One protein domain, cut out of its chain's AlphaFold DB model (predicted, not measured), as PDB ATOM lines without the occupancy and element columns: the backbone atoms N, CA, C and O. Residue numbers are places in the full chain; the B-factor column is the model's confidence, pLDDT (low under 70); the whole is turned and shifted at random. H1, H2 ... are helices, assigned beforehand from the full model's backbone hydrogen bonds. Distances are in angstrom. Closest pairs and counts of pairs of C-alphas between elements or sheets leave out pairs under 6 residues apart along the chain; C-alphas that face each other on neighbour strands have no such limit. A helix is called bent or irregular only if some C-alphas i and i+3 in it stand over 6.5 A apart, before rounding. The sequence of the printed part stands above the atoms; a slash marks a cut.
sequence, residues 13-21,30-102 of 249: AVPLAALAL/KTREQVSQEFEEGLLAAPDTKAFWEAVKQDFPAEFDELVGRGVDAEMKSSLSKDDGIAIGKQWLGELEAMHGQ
ATOM      1  N   ALA A  13      62.333 -47.195 -81.788       45.28
ATOM      2  CA  ALA A  13      62.216 -45.789 -81.406       45.28
ATOM      3  C   ALA A  13      61.938 -44.957 -82.672       45.28
ATOM      4  O   ALA A  13      62.701 -45.048 -83.633       45.28
ATOM      5  N   VAL A  14      60.839 -44.188 -82.706       48.47
ATOM      6  CA  VAL A  14      60.706 -43.097 -83.689       48.47
ATOM      7  C   VAL A  14      61.720 -42.037 -83.274       48.47
ATOM      8  O   VAL A  14      61.716 -41.669 -82.094       48.47
ATOM      9  N   PRO A  15      62.558 -41.507 -84.176       45.44
ATOM     10  CA  PRO A  15      63.211 -40.249 -83.898       45.44
ATOM     11  C   PRO A  15      62.088 -39.214 -83.971       45.44
ATOM     12  O   PRO A  15      61.692 -38.801 -85.058       45.44
ATOM     13  N   LEU A  16      61.486 -38.875 -82.829       47.28
ATOM     14  CA  LEU A  16      60.583 -37.733 -82.772       47.28
ATOM     15  C   LEU A  16      61.413 -36.520 -83.186       47.28
ATOM     16  O   LEU A  16      62.398 -36.166 -82.530       47.28
ATOM     17  N   ALA A  17      61.076 -35.959 -84.344       42.97
ATOM     18  CA  ALA A  17      61.726 -34.766 -84.836       42.97
ATOM     19  C   ALA A  17      61.532 -33.656 -83.802       42.97
ATOM     20  O   ALA A  17      60.430 -33.414 -83.310       42.97
ATOM     21  N   ALA A  18      62.638 -33.014 -83.445       45.97
ATOM     22  CA  ALA A  18      62.644 -31.935 -82.482       45.97
ATOM     23  C   ALA A  18      61.929 -30.714 -83.067       45.97
ATOM     24  O   ALA A  18      62.380 -30.151 -84.065       45.97
ATOM     25  N   LEU A  19      60.870 -30.268 -82.401       49.06
ATOM     26  CA  LEU A  19      60.407 -28.892 -82.502       49.06
ATOM     27  C   LEU A  19      61.497 -27.980 -81.924       49.06
ATOM     28  O   LEU A  19      61.659 -27.869 -80.712       49.06
ATOM     29  N   ALA A  20      62.275 -27.336 -82.790       45.34
ATOM     30  CA  ALA A  20      63.121 -26.225 -82.377       45.34
ATOM     31  C   ALA A  20      62.251 -24.961 -82.304       45.34
ATOM     32  O   ALA A  20      62.083 -24.261 -83.302       45.34
ATOM     33  N   LEU A  21      61.674 -24.670 -81.136       50.44
ATOM     34  CA  LEU A  21      60.995 -23.395 -80.899       50.44
ATOM     35  C   LEU A  21      62.049 -22.278 -80.821       50.44
ATOM     36  O   LEU A  21      62.870 -22.229 -79.905       50.44
ATOM     37  N   LYS A  30      53.282 -17.069 -73.460       86.75
ATOM     38  CA  LYS A  30      52.350 -17.747 -74.366       86.75
ATOM     39  C   LYS A  30      51.175 -18.315 -73.575       86.75
ATOM     40  O   LYS A  30      51.345 -18.827 -72.466       86.75
ATOM     41  N   THR A  31      49.974 -18.230 -74.138       92.75
ATOM     42  CA  THR A  31      48.807 -18.912 -73.574       92.75
ATOM     43  C   THR A  31      48.900 -20.412 -73.845       92.75
ATOM     44  O   THR A  31      49.552 -20.846 -74.794       92.75
ATOM     45  N   ARG A  32      48.200 -21.221 -73.043       93.50
ATOM     46  CA  ARG A  32      48.115 -22.673 -73.262       93.50
ATOM     47  C   ARG A  32      47.666 -23.017 -74.687       93.50
ATOM     48  O   ARG A  32      48.192 -23.944 -75.286       93.50
ATOM     49  N   GLU A  33      46.707 -22.267 -75.217       94.19
ATOM     50  CA  GLU A  33      46.165 -22.492 -76.556       94.19
ATOM     51  C   GLU A  33      47.193 -22.202 -77.656       94.19
ATOM     52  O   GLU A  33      47.316 -22.987 -78.590       94.19
ATOM     53  N   GLN A  34      48.005 -21.153 -77.492       92.38
ATOM     54  CA  GLN A  34      49.123 -20.873 -78.397       92.38
ATOM     55  C   GLN A  34      50.172 -21.990 -78.361       92.38
ATOM     56  O   GLN A  34      50.605 -22.447 -79.412       92.38
ATOM     57  N   VAL A  35      50.544 -22.470 -77.168       90.94
ATOM     58  CA  VAL A  35      51.495 -23.590 -77.030       90.94
ATOM     59  C   VAL A  35      50.932 -24.872 -77.649       90.94
ATOM     60  O   VAL A  35      51.664 -25.607 -78.302       90.94
ATOM     61  N   SER A  36      49.629 -25.126 -77.493       92.56
ATOM     62  CA  SER A  36      48.950 -26.279 -78.098       92.56
ATOM     63  C   SER A  36      49.002 -26.241 -79.620       92.56
ATOM     64  O   SER A  36      49.376 -27.238 -80.232       92.56
ATOM     65  N   GLN A  37      48.668 -25.095 -80.221       93.88
ATOM     66  CA  GLN A  37      48.717 -24.912 -81.673       93.88
ATOM     67  C   GLN A  37      50.142 -25.081 -82.204       93.88
ATOM     68  O   GLN A  37      50.351 -25.844 -83.139       93.88
ATOM     69  N   GLU A  38      51.135 -24.449 -81.574       90.25
ATOM     70  CA  GLU A  38      52.537 -24.576 -81.991       90.25
ATOM     71  C   GLU A  38      53.062 -26.013 -81.871       90.25
ATOM     72  O   GLU A  38      53.788 -26.485 -82.749       90.25
ATOM     73  N   PHE A  39      52.701 -26.724 -80.797       90.62
ATOM     74  CA  PHE A  39      53.118 -28.110 -80.592       90.62
ATOM     75  C   PHE A  39      52.513 -29.035 -81.652       90.62
ATOM     76  O   PHE A  39      53.232 -29.821 -82.273       90.62
ATOM     77  N   GLU A  40      51.209 -28.913 -81.903       93.19
ATOM     78  CA  GLU A  40      50.527 -29.656 -82.962       93.19
ATOM     79  C   GLU A  40      51.120 -29.350 -84.343       93.19
ATOM     80  O   GLU A  40      51.450 -30.270 -85.098       93.19
ATOM     81  N   GLU A  41      51.299 -28.068 -84.670       92.50
ATOM     82  CA  GLU A  41      51.887 -27.642 -85.938       92.50
ATOM     83  C   GLU A  41      53.271 -28.243 -86.135       92.50
ATOM     84  O   GLU A  41      53.573 -28.716 -87.227       92.50
ATOM     85  N   GLY A  42      54.110 -28.294 -85.100       89.94
ATOM     86  CA  GLY A  42      55.433 -28.884 -85.250       89.94
ATOM     87  C   GLY A  42      55.448 -30.404 -85.360       89.94
ATOM     88  O   GLY A  42      56.286 -30.923 -86.101       89.94
ATOM     89  N   LEU A  43      54.514 -31.120 -84.720       90.19
ATOM     90  CA  LEU A  43      54.324 -32.552 -84.986       90.19
ATOM     91  C   LEU A  43      53.998 -32.771 -86.471       90.19
ATOM     92  O   LEU A  43      54.597 -33.622 -87.129       90.19
ATOM     93  N   LEU A  44      53.093 -31.961 -87.024       92.44
ATOM     94  CA  LEU A  44      52.633 -32.081 -88.411       92.44
ATOM     95  C   LEU A  44      53.587 -31.447 -89.442       92.44
ATOM     96  O   LEU A  44      53.506 -31.763 -90.631       92.44
ATOM     97  N   ALA A  45      54.504 -30.577 -89.018       90.62
ATOM     98  CA  ALA A  45      55.495 -29.942 -89.882       90.62
ATOM     99  C   ALA A  45      56.763 -30.785 -90.058       90.62
ATOM    100  O   ALA A  45      57.475 -30.592 -91.043       90.62
ATOM    101  N   ALA A  46      57.049 -31.714 -89.141       86.19
ATOM    102  CA  ALA A  46      58.229 -32.570 -89.184       86.19
ATOM    103  C   ALA A  46      58.182 -33.560 -90.366       86.19
ATOM    104  O   ALA A  46      57.479 -34.570 -90.265       86.19
ATOM    105  N   PRO A  47      58.951 -33.361 -91.459       83.62
ATOM    106  CA  PRO A  47      58.785 -34.146 -92.688       83.62
ATOM    107  C   PRO A  47      58.940 -35.655 -92.467       83.62
ATOM    108  O   PRO A  47      58.169 -36.441 -93.014       83.62
ATOM    109  N   ASP A  48      59.872 -36.041 -91.594       82.56
ATOM    110  CA  ASP A  48      60.215 -37.437 -91.313       82.56
ATOM    111  C   ASP A  48      59.165 -38.167 -90.462       82.56
ATOM    112  O   ASP A  48      59.231 -39.382 -90.327       82.56
ATOM    113  N   THR A  49      58.210 -37.458 -89.855       86.94
ATOM    114  CA  THR A  49      57.171 -38.064 -88.991       86.94
ATOM    115  C   THR A  49      55.756 -37.600 -89.321       86.94
ATOM    116  O   THR A  49      54.792 -38.141 -88.784       86.94
ATOM    117  N   LYS A  50      55.611 -36.648 -90.247       91.44
ATOM    118  CA  LYS A  50      54.339 -36.038 -90.633       91.44
ATOM    119  C   LYS A  50      53.276 -37.076 -90.975       91.44
ATOM    120  O   LYS A  50      52.201 -37.046 -90.395       91.44
ATOM    121  N   ALA A  51      53.585 -38.021 -91.865       93.12
ATOM    122  CA  ALA A  51      52.613 -39.024 -92.303       93.12
ATOM    123  C   ALA A  51      52.120 -39.915 -91.148       93.12
ATOM    124  O   ALA A  51      50.964 -40.329 -91.135       93.12
ATOM    125  N   PHE A  52      52.991 -40.198 -90.175       94.75
ATOM    126  CA  PHE A  52      52.625 -40.936 -88.972       94.75
ATOM    127  C   PHE A  52      51.681 -40.122 -88.087       94.75
ATOM    128  O   PHE A  52      50.619 -40.621 -87.726       94.75
ATOM    129  N   TRP A  53      52.009 -38.861 -87.803       95.50
ATOM    130  CA  TRP A  53      51.143 -37.992 -87.001       95.50
ATOM    131  C   TRP A  53      49.810 -37.682 -87.679       95.50
ATOM    132  O   TRP A  53      48.789 -37.651 -87.004       95.50
ATOM    133  N   GLU A  54      49.789 -37.532 -89.004       97.06
ATOM    134  CA  GLU A  54      48.550 -37.408 -89.777       97.06
ATOM    135  C   GLU A  54      47.678 -38.663 -89.648       97.06
ATOM    136  O   GLU A  54      46.475 -38.539 -89.434       97.06
ATOM    137  N   ALA A  55      48.271 -39.863 -89.716       97.38
ATOM    138  CA  ALA A  55      47.535 -41.111 -89.518       97.38
ATOM    139  C   ALA A  55      46.974 -41.218 -88.094       97.38
ATOM    140  O   ALA A  55      45.799 -41.524 -87.928       97.38
ATOM    141  N   VAL A  56      47.775 -40.903 -87.070       97.81
ATOM    142  CA  VAL A  56      47.309 -40.883 -85.674       97.81
ATOM    143  C   VAL A  56      46.171 -39.880 -85.498       97.81
ATOM    144  O   VAL A  56      45.133 -40.239 -84.962       97.81
ATOM    145  N   LYS A  57      46.324 -38.642 -85.976       98.06
ATOM    146  CA  LYS A  57      45.292 -37.606 -85.850       98.06
ATOM    147  C   LYS A  57      43.990 -37.999 -86.550       98.06
ATOM    148  O   LYS A  57      42.910 -37.671 -86.068       98.06
ATOM    149  N   GLN A  58      44.087 -38.667 -87.696       98.12
ATOM    150  CA  GLN A  58      42.924 -39.115 -88.450       98.12
ATOM    151  C   GLN A  58      42.210 -40.288 -87.764       98.12
ATOM    152  O   GLN A  58      40.986 -40.277 -87.653       98.12
ATOM    153  N   ASP A  59      42.971 -41.296 -87.343       98.19
ATOM    154  CA  ASP A  59      42.433 -42.592 -86.930       98.19
ATOM    155  C   ASP A  59      42.216 -42.696 -85.402       98.19
ATOM    156  O   ASP A  59      41.369 -43.466 -84.954       98.19
ATOM    157  N   PHE A  60      42.934 -41.886 -84.615       98.06
ATOM    158  CA  PHE A  60      42.905 -41.798 -83.146       98.06
ATOM    159  C   PHE A  60      42.941 -40.327 -82.667       98.06
ATOM    160  O   PHE A  60      43.892 -39.902 -82.000       98.06
ATOM    161  N   PRO A  61      41.939 -39.498 -83.025       98.06
ATOM    162  CA  PRO A  61      41.968 -38.061 -82.739       98.06
ATOM    163  C   PRO A  61      42.019 -37.743 -81.238       98.06
ATOM    164  O   PRO A  61      42.716 -36.816 -80.840       98.06
ATOM    165  N   ALA A  62      41.334 -38.523 -80.395       98.06
ATOM    166  CA  ALA A  62      41.323 -38.290 -78.950       98.06
ATOM    167  C   ALA A  62      42.703 -38.546 -78.319       98.06
ATOM    168  O   ALA A  62      43.160 -37.777 -77.475       98.06
ATOM    169  N   GLU A  63      43.389 -39.603 -78.748       98.12
ATOM    170  CA  GLU A  63      44.734 -39.942 -78.290       98.12
ATOM    171  C   GLU A  63      45.781 -38.973 -78.848       98.12
ATOM    172  O   GLU A  63      46.771 -38.682 -78.172       98.12
ATOM    173  N   PHE A  64      45.565 -38.435 -80.052       97.94
ATOM    174  CA  PHE A  64      46.384 -37.352 -80.593       97.94
ATOM    175  C   PHE A  64      46.257 -36.075 -79.748       97.94
ATOM    176  O   PHE A  64      47.273 -35.498 -79.356       97.94
ATOM    177  N   ASP A  65      45.032 -35.671 -79.406       97.88
ATOM    178  CA  ASP A  65      44.780 -34.517 -78.534       97.88
ATOM    179  C   ASP A  65      45.413 -34.719 -77.146       97.88
ATOM    180  O   ASP A  65      45.972 -33.787 -76.558       97.88
ATOM    181  N   GLU A  66      45.396 -35.952 -76.631       97.69
ATOM    182  CA  GLU A  66      46.078 -36.310 -75.389       97.69
ATOM    183  C   GLU A  66      47.601 -36.117 -75.486       97.69
ATOM    184  O   GLU A  66      48.211 -35.539 -74.581       97.69
ATOM    185  N   LEU A  67      48.227 -36.560 -76.584       96.38
ATOM    186  CA  LEU A  67      49.655 -36.348 -76.828       96.38
ATOM    187  C   LEU A  67      50.004 -34.856 -76.843       96.38
ATOM    188  O   LEU A  67      50.974 -34.447 -76.198       96.38
ATOM    189  N   VAL A  68      49.206 -34.045 -77.544       96.06
ATOM    190  CA  VAL A  68      49.386 -32.588 -77.576       96.06
ATOM    191  C   VAL A  68      49.270 -32.016 -76.164       96.06
ATOM    192  O   VAL A  68      50.151 -31.277 -75.725       96.06
ATOM    193  N   GLY A  69      48.257 -32.428 -75.396       96.12
ATOM    194  CA  GLY A  69      48.078 -32.022 -74.002       96.12
ATOM    195  C   GLY A  69      49.292 -32.321 -73.114       96.12
ATOM    196  O   GLY A  69      49.705 -31.458 -72.336       96.12
ATOM    197  N   ARG A  70      49.909 -33.501 -73.266       95.38
ATOM    198  CA  ARG A  70      51.135 -33.890 -72.539       95.38
ATOM    199  C   ARG A  70      52.331 -33.013 -72.912       95.38
ATOM    200  O   ARG A  70      53.071 -32.593 -72.022       95.38
ATOM    201  N   GLY A  71      52.504 -32.715 -74.200       92.56
ATOM    202  CA  GLY A  71      53.549 -31.810 -74.687       92.56
ATOM    203  C   GLY A  71      53.394 -30.391 -74.140       92.56
ATOM    204  O   GLY A  71      54.348 -29.816 -73.619       92.56
ATOM    205  N   VAL A  72      52.166 -29.865 -74.167       93.50
ATOM    206  CA  VAL A  72      51.821 -28.543 -73.623       93.50
ATOM    207  C   VAL A  72      52.061 -28.481 -72.116       93.50
ATOM    208  O   VAL A  72      52.647 -27.521 -71.624       93.50
ATOM    209  N   ASP A  73      51.630 -29.496 -71.362       93.69
ATOM    210  CA  ASP A  73      51.839 -29.545 -69.912       93.69
ATOM    211  C   ASP A  73      53.319 -29.564 -69.536       93.69
ATOM    212  O   ASP A  73      53.700 -28.974 -68.522       93.69
ATOM    213  N   ALA A  74      54.143 -30.247 -70.330       90.81
ATOM    214  CA  ALA A  74      55.581 -30.278 -70.134       90.81
ATOM    215  C   ALA A  74      56.210 -28.910 -70.438       90.81
ATOM    216  O   ALA A  74      56.820 -28.350 -69.532       90.81
ATOM    217  N   GLU A  75      55.959 -28.327 -71.620       89.00
ATOM    218  CA  GLU A  75      56.462 -26.997 -72.025       89.00
ATOM    219  C   GLU A  75      56.093 -25.897 -71.015       89.00
ATOM    220  O   GLU A  75      56.916 -25.052 -70.662       89.00
ATOM    221  N   MET A  76      54.862 -25.924 -70.492       88.62
ATOM    222  CA  MET A  76      54.382 -24.932 -69.523       88.62
ATOM    223  C   MET A  76      55.033 -25.068 -68.137       88.62
ATOM    224  O   MET A  76      55.105 -24.081 -67.402       88.62
ATOM    225  N   LYS A  77      55.472 -26.271 -67.743       89.50
ATOM    226  CA  LYS A  77      56.169 -26.503 -66.461       89.50
ATOM    227  C   LYS A  77      57.648 -26.148 -66.555       89.50
ATOM    228  O   LYS A  77      58.217 -25.602 -65.610       89.50
ATOM    229  N   SER A  78      58.259 -26.484 -67.677       81.12
ATOM    230  CA  SER A  78      59.662 -26.257 -67.987       81.12
ATOM    231  C   SER A  78      59.803 -26.286 -69.499       81.12
ATOM    232  O   SER A  78      59.240 -27.181 -70.115       81.12
ATOM    233  N   SER A  79      60.573 -25.370 -70.087       84.44
ATOM    234  CA  SER A  79      60.849 -25.403 -71.529       84.44
ATOM    235  C   SER A  79      61.209 -26.822 -71.974       84.44
ATOM    236  O   SER A  79      62.171 -27.403 -71.463       84.44
ATOM    237  N   LEU A  80      60.399 -27.383 -72.869       86.94
ATOM    238  CA  LEU A  80      60.457 -28.774 -73.281       86.94
ATOM    239  C   LEU A  80      61.756 -28.996 -74.045       86.94
ATOM    240  O   LEU A  80      61.982 -28.426 -75.116       86.94
ATOM    241  N   SER A  81      62.632 -29.838 -73.500       86.62
ATOM    242  CA  SER A  81      63.817 -30.242 -74.240       86.62
ATOM    243  C   SER A  81      63.454 -31.253 -75.332       86.62
ATOM    244  O   SER A  81      62.416 -31.917 -75.301       86.62
ATOM    245  N   LYS A  82      64.357 -31.421 -76.301       80.44
ATOM    246  CA  LYS A  82      64.230 -32.461 -77.328       80.44
ATOM    247  C   LYS A  82      64.073 -33.859 -76.717       80.44
ATOM    248  O   LYS A  82      63.258 -34.645 -77.198       80.44
ATOM    249  N   ASP A  83      64.856 -34.162 -75.686       83.38
ATOM    250  CA  ASP A  83      64.870 -35.485 -75.061       83.38
ATOM    251  C   ASP A  83      63.561 -35.751 -74.306       83.38
ATOM    252  O   ASP A  83      63.035 -36.864 -74.376       83.38
ATOM    253  N   ASP A  84      62.978 -34.720 -73.687       86.12
ATOM    254  CA  ASP A  84      61.657 -34.808 -73.056       86.12
ATOM    255  C   ASP A  84      60.567 -35.098 -74.094       86.12
ATOM    256  O   ASP A  84      59.743 -35.989 -73.892       86.12
ATOM    257  N   GLY A  85      60.591 -34.414 -75.244       87.00
ATOM    258  CA  GLY A  85      59.654 -34.676 -76.342       87.00
ATOM    259  C   GLY A  85      59.754 -36.111 -76.877       87.00
ATOM    260  O   GLY A  85      58.733 -36.773 -77.082       87.00
ATOM    261  N   ILE A  86      60.978 -36.630 -77.037       84.88
ATOM    262  CA  ILE A  86      61.218 -38.030 -77.428       84.88
ATOM    263  C   ILE A  86      60.668 -38.994 -76.368       84.88
ATOM    264  O   ILE A  86      60.015 -39.983 -76.713       84.88
ATOM    265  N   ALA A  87      60.912 -38.720 -75.084       87.94
ATOM    266  CA  ALA A  87      60.434 -39.550 -73.985       87.94
ATOM    267  C   ALA A  87      58.899 -39.580 -73.912       87.94
ATOM    268  O   ALA A  87      58.324 -40.667 -73.823       87.94
ATOM    269  N   ILE A  88      58.242 -38.419 -74.032       90.69
ATOM    270  CA  ILE A  88      56.779 -38.291 -74.057       90.69
ATOM    271  C   ILE A  88      56.196 -39.096 -75.216       90.69
ATOM    272  O   ILE A  88      55.324 -39.935 -74.996       90.69
ATOM    273  N   GLY A  89      56.696 -38.894 -76.439       90.69
ATOM    274  CA  GLY A  89      56.163 -39.593 -77.605       90.69
ATOM    275  C   GLY A  89      56.409 -41.105 -77.558       90.69
ATOM    276  O   GLY A  89      55.535 -41.875 -77.950       90.69
ATOM    277  N   LYS A  90      57.553 -41.561 -77.021       89.12
ATOM    278  CA  LYS A  90      57.826 -42.995 -76.822       89.12
ATOM    279  C   LYS A  90      56.888 -43.619 -75.789       89.12
ATOM    280  O   LYS A  90      56.390 -44.718 -76.024       89.12
ATOM    281  N   GLN A  91      56.677 -42.949 -74.657       93.44
ATOM    282  CA  GLN A  91      55.753 -43.423 -73.630       93.44
ATOM    283  C   GLN A  91      54.326 -43.492 -74.183       93.44
ATOM    284  O   GLN A  91      53.687 -44.535 -74.080       93.44
ATOM    285  N   TRP A  92      53.863 -42.411 -74.814       95.56
ATOM    286  CA  TRP A  92      52.526 -42.329 -75.395       95.56
ATOM    287  C   TRP A  92      52.296 -43.404 -76.467       95.56
ATOM    288  O   TRP A  92      51.276 -44.082 -76.431       95.56
ATOM    289  N   LEU A  93      53.260 -43.642 -77.366       92.50
ATOM    290  CA  LEU A  93      53.121 -44.691 -78.384       92.50
ATOM    291  C   LEU A  93      52.993 -46.083 -77.749       92.50
ATOM    292  O   LEU A  93      52.169 -46.879 -78.186       92.50
ATOM    293  N   GLY A  94      53.769 -46.369 -76.699       92.06
ATOM    294  CA  GLY A  94      53.651 -47.635 -75.976       92.06
ATOM    295  C   GLY A  94      52.288 -47.817 -75.298       92.06
ATOM    296  O   GLY A  94      51.779 -48.933 -75.238       92.06
ATOM    297  N   GLU A  95      51.679 -46.734 -74.812       95.62
ATOM    298  CA  GLU A  95      50.329 -46.750 -74.236       95.62
ATOM    299  C   GLU A  95      49.249 -46.917 -75.314       95.62
ATOM    300  O   GLU A  95      48.327 -47.709 -75.123       95.62
ATOM    301  N   LEU A  96      49.395 -46.254 -76.467       95.62
ATOM    302  CA  LEU A  96      48.524 -46.436 -77.631       95.62
ATOM    303  C   LEU A  96      48.539 -47.895 -78.108       95.62
ATOM    304  O   LEU A  96      47.488 -48.504 -78.296       95.62
ATOM    305  N   GLU A  97      49.730 -48.481 -78.261       94.62
ATOM    306  CA  GLU A  97      49.899 -49.886 -78.648       94.62
ATOM    307  C   GLU A  97      49.309 -50.839 -77.601       94.62
ATOM    308  O   GLU A  97      48.671 -51.824 -77.968       94.62
ATOM    309  N   ALA A  98      49.452 -50.546 -76.306       94.69
ATOM    310  CA  ALA A  98      48.845 -51.356 -75.250       94.69
ATOM    311  C   ALA A  98      47.308 -51.287 -75.261       94.69
ATOM    312  O   ALA A  98      46.644 -52.283 -74.971       94.69
ATOM    313  N   MET A  99      46.737 -50.127 -75.594       96.06
ATOM    314  CA  MET A  99      45.290 -49.924 -75.645       96.06
ATOM    315  C   MET A  99      44.669 -50.556 -76.894       96.06
ATOM    316  O   MET A  99      43.635 -51.221 -76.814       96.06
ATOM    317  N   HIS A 100      45.326 -50.381 -78.044       96.88
ATOM    318  CA  HIS A 100      44.719 -50.622 -79.353       96.88
ATOM    319  C   HIS A 100      45.386 -51.737 -80.153       96.88
ATOM    320  O   HIS A 100      44.766 -52.265 -81.075       96.88
ATOM    321  N   GLY A 101      46.598 -52.156 -79.789       95.50
ATOM    322  CA  GLY A 101      47.420 -53.102 -80.549       95.50
ATOM    323  C   GLY A 101      46.749 -54.449 -80.796       95.50
ATOM    324  O   GLY A 101      46.802 -54.973 -81.906       95.50
ATOM    325  N   GLN A 102      46.008 -54.976 -79.817       95.50
ATOM    326  CA  GLN A 102      45.261 -56.229 -79.995       95.50
ATOM    327  C   GLN A 102      44.150 -56.126 -81.057       95.50
ATOM    328  O   GLN A 102      43.744 -57.147 -81.614       95.50
TER     329      GLN A 102
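AT A GLANCE: This is residues 13 to 21 and 30 to 102 of the 249 residues of an uncharacterized protein of Pontixanthobacter gangjinensis (UniProt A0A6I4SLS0). A helical hairpin of two long helices, H3 and H4, makes one part of this domain, with H4 folding back along H3. H1 crosses H3 at a steep angle, and the short H2 joins the end of H1 to the beginning of H3, so that H1, H2 and H3 make a triangle of helices with H4 packed on its H3 side. The printed part has 82 residues with four named helices, in the order H1, H2, H3, H4, and no named strand; the class is all helix. The whole is compact, with a radius of gyration of the C-alphas of 12.0 A, and elongated in outline, with spans of 39 by 24 by 22 A.

HOW THE PARTS SIT: H4, residues 82 to 102, is the longest helix. It touches H3, residues 61 to 77, at a shallow tilt of 26 degrees, opposite ways, and the two form a helical hairpin; their closest C-alphas are those of Leu 67 and Trp 92, 6.8 A apart. H3 is the hub, touching three helices. H1, residues 32 to 45, touches H3 at a steep tilt of 61 degrees, opposite ways, with the C-alphas of Ser 36 and Val 72 closest at 5.8 A. H2, residues 50 to 59, touches H3 only at the corner, through residues 63 to 65 of H3 alone, at a steep tilt of 59 degrees; the closest C-alphas are those of Lys 57 and Phe 64, 5.4 A apart. H2 also touches H1 only at the corner, through residues 43 to 44 of H1 alone, at a steep tilt of 62 degrees; the closest C-alphas are those of Leu 44 and Lys 50, 4.8 A apart. H1 and H4 are apart, as are H2 and H4. In H1, H2 and H3 every O i to N i+4 pair is within hydrogen-bond range, and in H4 16 of 17 are.

IN THESE COORDINATES: H4 measures 30.5 A from C-alpha 82 at (64.230, -32.461, -77.328) to C-alpha 102 at (45.261, -56.229, -79.995). It has a kink of 26 degrees near residue 96 and is irregular, with C-alphas 99 and 102 7.7 A apart. H3 is 24.5 A long, H1 19.6 A and H2 14.1 A; H1 begins with C-alpha 32 at (48.115, -22.673, -73.262).

THE WHOLE: The C-alphas of Lys 30 and Gln 102 are the two farthest apart, at 39.5 A. Residues 22 to 29 are cut out, and C-alphas 21 and 30 are 12.2 A apart across the cut. The links H1 to H2, H2 to H3 and H3 to H4 are tight. The mean pLDDT of the printed part is 87.2, and residues 13 to 21 are under 70.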